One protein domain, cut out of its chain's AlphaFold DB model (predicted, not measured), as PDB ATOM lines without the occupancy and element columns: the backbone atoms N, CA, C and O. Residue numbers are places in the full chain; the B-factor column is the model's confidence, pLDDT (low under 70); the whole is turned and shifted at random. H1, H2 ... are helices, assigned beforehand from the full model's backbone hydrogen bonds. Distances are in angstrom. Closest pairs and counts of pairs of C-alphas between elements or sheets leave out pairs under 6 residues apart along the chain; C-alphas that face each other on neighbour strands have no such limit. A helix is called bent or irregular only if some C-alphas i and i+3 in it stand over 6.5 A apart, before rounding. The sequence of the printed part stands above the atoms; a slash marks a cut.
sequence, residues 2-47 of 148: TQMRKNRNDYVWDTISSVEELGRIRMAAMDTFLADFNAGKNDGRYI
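Overview. This is residues 2 to 47 of the 148 residues of the protein "SAM-dependent methyltransferase" of candidate division NC10 bacterium (UniProt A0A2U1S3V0). One long helix, H2, makes most of the length of a thin rod, with a loop and the short helix H1 folded back at its first end and a short tail after its last. Residues 26 to 35 and 39 to 42 of H2 stand free. The 46 printed residues include two named helices, H1 then H2, and no named strand, and the class is all helix. The whole is extended, with a radius of gyration of the C-alphas of 15.3 A and spans of 43 by 17 by 16 A.

Arrangement. H2, residues 19 to 42, has a kink of 35 degrees near residue 36. It is irregular, with C-alphas 35 and 38 7.4 A apart. H1, residues 2 to 6, is close to H2 but not clearly touching; their closest C-alphas, those of Met 4 and Val 19, are 7.6 A apart. Every O i to N i+4 pair is within hydrogen-bond range in H1, and 18 of 20 are in H2.

Along the chain. H2 measures 35.1 A from C-alpha 19 at (41.025, -16.114, -3.249) to C-alpha 42 at (19.781, -32.578, 19.297). H1 measures 6.6 A and begins at C-alpha 2, (44.353, -24.038, -7.870).

Size, cuts and confidence. The C-alphas of Asn 9 and Asn 42, the two farthest apart, are 43.1 A from each other. The link from H1 to H2, 12 residues, is long. The printed part has no cut. Its mean pLDDT is 81.4, and residues 2 to 17 are under 70.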
ATOM      1  N   THR A   2      43.617 -24.027  -6.580       54.91
ATOM      2  CA  THR A   2      44.353 -24.038  -7.870       54.91
ATOM      3  C   THR A   2      43.465 -23.858  -9.110       54.91
ATOM      4  O   THR A   2      43.836 -23.116 -10.015       54.91
ATOM      5  N   GLN A   3      42.268 -24.461  -9.131       56.94
ATOM      6  CA  GLN A   3      41.300 -24.311 -10.231       56.94
ATOM      7  C   GLN A   3      40.772 -22.867 -10.353       56.94
ATOM      8  O   GLN A   3      40.665 -22.331 -11.446       56.94
ATOM      9  N   MET A   4      40.520 -22.197  -9.223       55.56
ATOM     10  CA  MET A   4      40.012 -20.816  -9.196       55.56
ATOM     11  C   MET A   4      41.058 -19.795  -9.646       55.56
ATOM     12  O   MET A   4      40.718 -18.804 -10.282       55.56
ATOM     13  N   ARG A   5      42.345 -20.060  -9.375       58.12
ATOM     14  CA  ARG A   5      43.450 -19.240  -9.894       58.12
ATOM     15  C   ARG A   5      43.594 -19.357 -11.416       58.12
ATOM     16  O   ARG A   5      43.956 -18.373 -12.049       58.12
ATOM     17  N   LYS A   6      43.289 -20.526 -11.998       56.12
ATOM     18  CA  LYS A   6      43.280 -20.738 -13.458       56.12
ATOM     19  C   LYS A   6      42.072 -20.089 -14.146       56.12
ATOM     20  O   LYS A   6      42.221 -19.574 -15.245       56.12
ATOM     21  N   ASN A   7      40.926 -20.036 -13.468       60.16
ATOM     22  CA  ASN A   7      39.653 -19.550 -14.013       60.16
ATOM     23  C   ASN A   7      39.277 -18.148 -13.501       60.16
ATOM     24  O   ASN A   7      38.111 -17.840 -13.277       60.16
ATOM     25  N   ARG A   8      40.267 -17.279 -13.265       58.47
ATOM     26  CA  ARG A   8      40.071 -15.991 -12.573       58.47
ATOM     27  C   ARG A   8      39.025 -15.075 -13.230       58.47
ATOM     28  O   ARG A   8      38.382 -14.309 -12.517       58.47
ATOM     29  N   ASN A   9      38.855 -15.158 -14.550       62.56
ATOM     30  CA  ASN A   9      37.919 -14.326 -15.319       62.56
ATOM     31  C   ASN A   9      36.444 -14.720 -15.118       62.56
ATOM     32  O   ASN A   9      35.556 -13.885 -15.322       62.56
ATOM     33  N   ASP A  10      36.201 -15.949 -14.658       61.69
ATOM     34  CA  ASP A  10      34.865 -16.508 -14.426       61.69
ATOM     35  C   ASP A  10      34.261 -16.015 -13.097       61.69
ATOM     36  O   ASP A  10      33.095 -16.280 -12.810       61.69
ATOM     37  N   TYR A  11      35.039 -15.282 -12.290       62.34
ATOM     38  CA  TYR A  11      34.639 -14.795 -10.971       62.34
ATOM     39  C   TYR A  11      34.620 -13.264 -10.894       62.34
ATOM     40  O   TYR A  11      35.419 -12.578 -11.543       62.34
ATOM     41  N   VAL A  12      33.708 -12.731 -10.081       62.41
ATOM     42  CA  VAL A  12      33.614 -11.301  -9.762       62.41
ATOM     43  C   VAL A  12      34.385 -11.033  -8.469       62.41
ATOM     44  O   VAL A  12      34.060 -11.570  -7.413       62.41
ATOM     45  N   TRP A  13      35.434 -10.212  -8.560       61.84
ATOM     46  CA  TRP A  13      36.331  -9.889  -7.438       61.84
ATOM     47  C   TRP A  13      35.981  -8.563  -6.746       61.84
ATOM     48  O   TRP A  13      36.644  -8.184  -5.784       61.84
ATOM     49  N   ASP A  14      34.939  -7.870  -7.215       59.16
ATOM     50  CA  ASP A  14      34.517  -6.571  -6.674       59.16
ATOM     51  C   ASP A  14      33.972  -6.703  -5.241       59.16
ATOM     52  O   ASP A  14      34.160  -5.811  -4.416       59.16
ATOM     53  N   THR A  15      33.363  -7.851  -4.920       57.94
ATOM     54  CA  THR A  15      32.777  -8.145  -3.596       57.94
ATOM     55  C   THR A  15      33.682  -9.027  -2.730       57.94
ATOM     56  O   THR A  15      33.635  -8.957  -1.506       57.94
ATOM     57  N   ILE A  16      34.526  -9.861  -3.347       65.88
ATOM     58  CA  ILE A  16      35.472 -10.741  -2.651       65.88
ATOM     59  C   ILE A  16      36.853 -10.467  -3.224       65.88
ATOM     60  O   ILE A  16      37.173 -10.893  -4.326       65.88
ATOM     61  N   SER A  17      37.672  -9.734  -2.473       69.94
ATOM     62  CA  SER A  17      38.871  -9.069  -3.001       69.94
ATOM     63  C   SER A  17      40.015 -10.023  -3.366       69.94
ATOM     64  O   SER A  17      40.961  -9.629  -4.050       69.94
ATOM     65  N   SER A  18      39.973 -11.276  -2.902       74.94
ATOM     66  CA  SER A  18      40.992 -12.284  -3.195       74.94
ATOM     67  C   SER A  18      40.496 -13.712  -2.968       74.94
ATOM     68  O   SER A  18      39.480 -13.964  -2.320       74.94
ATOM     69  N   VAL A  19      41.253 -14.679  -3.488       75.44
ATOM     70  CA  VAL A  19      41.025 -16.114  -3.249       75.44
ATOM     71  C   VAL A  19      41.175 -16.444  -1.760       75.44
ATOM     72  O   VAL A  19      40.481 -17.312  -1.232       75.44
ATOM     73  N   GLU A  20      42.081 -15.755  -1.077       81.75
ATOM     74  CA  GLU A  20      42.325 -15.890   0.352       81.75
ATOM     75  C   GLU A  20      41.132 -15.367   1.164       81.75
ATOM     76  O   GLU A  20      40.700 -16.038   2.100       81.75
ATOM     77  N   GLU A  21      40.549 -14.234   0.765       83.31
ATOM     78  CA  GLU A  21      39.350 -13.678   1.398       83.31
ATOM     79  C   GLU A  21      38.127 -14.575   1.180       83.31
ATOM     80  O   GLU A  21      37.411 -14.886   2.128       83.31
ATOM     81  N   LEU A  22      37.954 -15.116  -0.032       81.75
ATOM     82  CA  LEU A  22      36.950 -16.151  -0.293       81.75
ATOM     83  C   LEU A  22      37.121 -17.352   0.647       81.75
ATOM     84  O   LEU A  22      36.141 -17.898   1.158       81.75
ATOM     85  N   GLY A  23      38.371 -17.776   0.850       85.56
ATOM     86  CA  GLY A  23      38.719 -18.841   1.781       85.56
ATOM     87  C   GLY A  23      38.258 -18.519   3.198       85.56
ATOM     88  O   GLY A  23      37.581 -19.341   3.808       85.56
ATOM     89  N   ARG A  24      38.552 -17.313   3.696       89.38
ATOM     90  CA  ARG A  24      38.120 -16.864   5.029       89.38
ATOM     91  C   ARG A  24      36.605 -16.823   5.172       89.38
ATOM     92  O   ARG A  24      36.099 -17.356   6.150       89.38
ATOM     93  N   ILE A  25      35.888 -16.268   4.193       88.25
ATOM     94  CA  ILE A  25      34.416 -16.209   4.202       88.25
ATOM     95  C   ILE A  25      33.824 -17.620   4.296       88.25
ATOM     96  O   ILE A  25      32.948 -17.883   5.118       88.25
ATOM     97  N   ARG A  26      34.331 -18.557   3.483       89.44
ATOM     98  CA  ARG A  26      33.866 -19.952   3.487       89.44
ATOM     99  C   ARG A  26      34.190 -20.669   4.795       89.44
ATOM    100  O   ARG A  26      33.340 -21.398   5.296       89.44
ATOM    101  N   MET A  27      35.386 -20.453   5.345       94.31
ATOM    102  CA  MET A  27      35.770 -21.021   6.639       94.31
ATOM    103  C   MET A  27      34.895 -20.469   7.763       94.31
ATOM    104  O   MET A  27      34.337 -21.256   8.509       94.31
ATOM    105  N   ALA A  28      34.662 -19.157   7.815       95.31
ATOM    106  CA  ALA A  28      33.805 -18.543   8.827       95.31
ATOM    107  C   ALA A  28      32.360 -19.076   8.783       95.31
ATOM    108  O   ALA A  28      31.767 -19.361   9.826       95.31
ATOM    109  N   ALA A  29      31.794 -19.262   7.584       92.56
ATOM    110  CA  ALA A  29      30.477 -19.878   7.423       92.56
ATOM    111  C   ALA A  29      30.462 -21.339   7.909       92.56
ATOM    112  O   ALA A  29      29.521 -21.758   8.585       92.56
ATOM    113  N   MET A  30      31.513 -22.104   7.601       95.69
ATOM    114  CA  MET A  30      31.656 -23.486   8.061       95.69
ATOM    115  C   MET A  30      31.822 -23.572   9.582       95.69
ATOM    116  O   MET A  30      31.153 -24.386  10.208       95.69
ATOM    117  N   ASP A  31      32.644 -22.714  10.180       97.56
ATOM    118  CA  ASP A  31      32.854 -22.660  11.628       97.56
ATOM    119  C   ASP A  31      31.553 -22.300  12.359       97.56
ATOM    120  O   ASP A  31      31.217 -22.923  13.365       97.56
ATOM    121  N   THR A  32      30.769 -21.365  11.806       97.06
ATOM    122  CA  THR A  32      29.436 -21.012  12.329       97.06
ATOM    123  C   THR A  32      28.491 -22.212  12.300       97.06
ATOM    124  O   THR A  32      27.827 -22.502  13.294       97.06
ATOM    125  N   PHE A  33      28.453 -22.946  11.184       96.19
ATOM    126  CA  PHE A  33      27.663 -24.172  11.080       96.19
ATOM    127  C   PHE A  33      28.125 -25.232  12.088       96.19
ATOM    128  O   PHE A  33      27.298 -25.803  12.791       96.19
ATOM    129  N   LEU A  34      29.430 -25.492  12.193       97.44
ATOM    130  CA  LEU A  34      29.975 -26.526  13.077       97.44
ATOM    131  C   LEU A  34      29.747 -26.216  14.561       97.44
ATOM    132  O   LEU A  34      29.482 -27.138  15.333       97.44
ATOM    133  N   ALA A  35      29.821 -24.941  14.949       97.75
ATOM    134  CA  ALA A  35      29.533 -24.501  16.311       97.75
ATOM    135  C   ALA A  35      28.073 -24.776  16.710       97.75
ATOM    136  O   ALA A  35      27.799 -25.097  17.865       97.75
ATOM    137  N   ASP A  36      27.148 -24.686  15.754       97.81
ATOM    138  CA  ASP A  36      25.717 -24.877  15.981       97.81
ATOM    139  C   ASP A  36      25.252 -26.334  15.785       97.81
ATOM    140  O   ASP A  36      24.345 -26.804  16.476       97.81
ATOM    141  N   PHE A  37      25.898 -27.083  14.886       97.50
ATOM    142  CA  PHE A  37      25.378 -28.337  14.339       97.50
ATOM    143  C   PHE A  37      25.011 -29.388  15.390       97.50
ATOM    144  O   PHE A  37      23.925 -29.962  15.329       97.50
ATOM    145  N   ASN A  38      25.887 -29.656  16.363       97.06
ATOM    146  CA  ASN A  38      25.632 -30.707  17.355       97.06
ATOM    147  C   ASN A  38      24.438 -30.371  18.259       97.06
ATOM    148  O   ASN A  38      23.586 -31.229  18.485       97.06
ATOM    149  N   ALA A  39      24.359 -29.130  18.747       97.88
ATOM    150  CA  ALA A  39      23.238 -28.677  19.565       97.88
ATOM    151  C   ALA A  39      21.953 -28.634  18.732       97.88
ATOM    152  O   ALA A  39      20.960 -29.257  19.094       97.88
ATOM    153  N   GLY A  40      22.002 -28.021  17.547       97.62
ATOM    154  CA  GLY A  40      20.847 -27.940  16.660       97.62
ATOM    155  C   GLY A  40      20.327 -29.288  16.197       97.62
ATOM    156  O   GLY A  40      19.125 -29.446  16.003       97.62
ATOM    157  N   LYS A  41      21.197 -30.287  16.047       96.94
ATOM    158  CA  LYS A  41      20.777 -31.645  15.710       96.94
ATOM    159  C   LYS A  41      20.014 -32.282  16.869       96.94
ATOM    160  O   LYS A  41      18.986 -32.906  16.625       96.94
ATOM    161  N   ASN A  42      20.485 -32.102  18.103       97.00
ATOM    162  CA  ASN A  42      19.781 -32.578  19.297       97.00
ATOM    163  C   ASN A  42      18.436 -31.857  19.492       97.00
ATOM    164  O   ASN A  42      17.470 -32.492  19.905       97.00
ATOM    165  N   ASP A  43      18.358 -30.581  19.112       97.44
ATOM    166  CA  ASP A  43      17.127 -29.778  19.132       97.44
ATOM    167  C   ASP A  43      16.179 -30.076  17.950       97.44
ATOM    168  O   ASP A  43      15.118 -29.468  17.833       97.44
ATOM    169  N   GLY A  44      16.556 -30.974  17.031       95.94
ATOM    170  CA  GLY A  44      15.740 -31.341  15.869       95.94
ATOM    171  C   GLY A  44      15.756 -30.340  14.706       95.94
ATOM    172  O   GLY A  44      14.969 -30.482  13.775       95.94
ATOM    173  N   ARG A  45      16.662 -29.353  14.702       95.94
ATOM    174  CA  ARG A  45      16.796 -28.352  13.622       95.94
ATOM    175  C   ARG A  45      17.439 -28.911  12.350       95.94
ATOM    176  O   ARG A  45      17.175 -28.413  11.260       95.94
ATOM    177  N   TYR A  46      18.270 -29.947  12.475       96.81
ATOM    178  CA  TYR A  46      18.922 -30.614  11.343       96.81
ATOM    179  C   TYR A  46      18.326 -32.000  11.108       96.81
ATOM    180  O   TYR A  46      18.627 -32.950  11.832       96.81
ATOM    181  N   ILE A  47      17.513 -32.120  10.059       96.81
ATOM    182  CA  ILE A  47      16.801 -33.352   9.706       96.81
ATOM    183  C   ILE A  47      17.363 -33.907   8.397       96.81
ATOM    184  O   ILE A  47      17.546 -33.182   7.419       96.81
TER     185      ILE A  47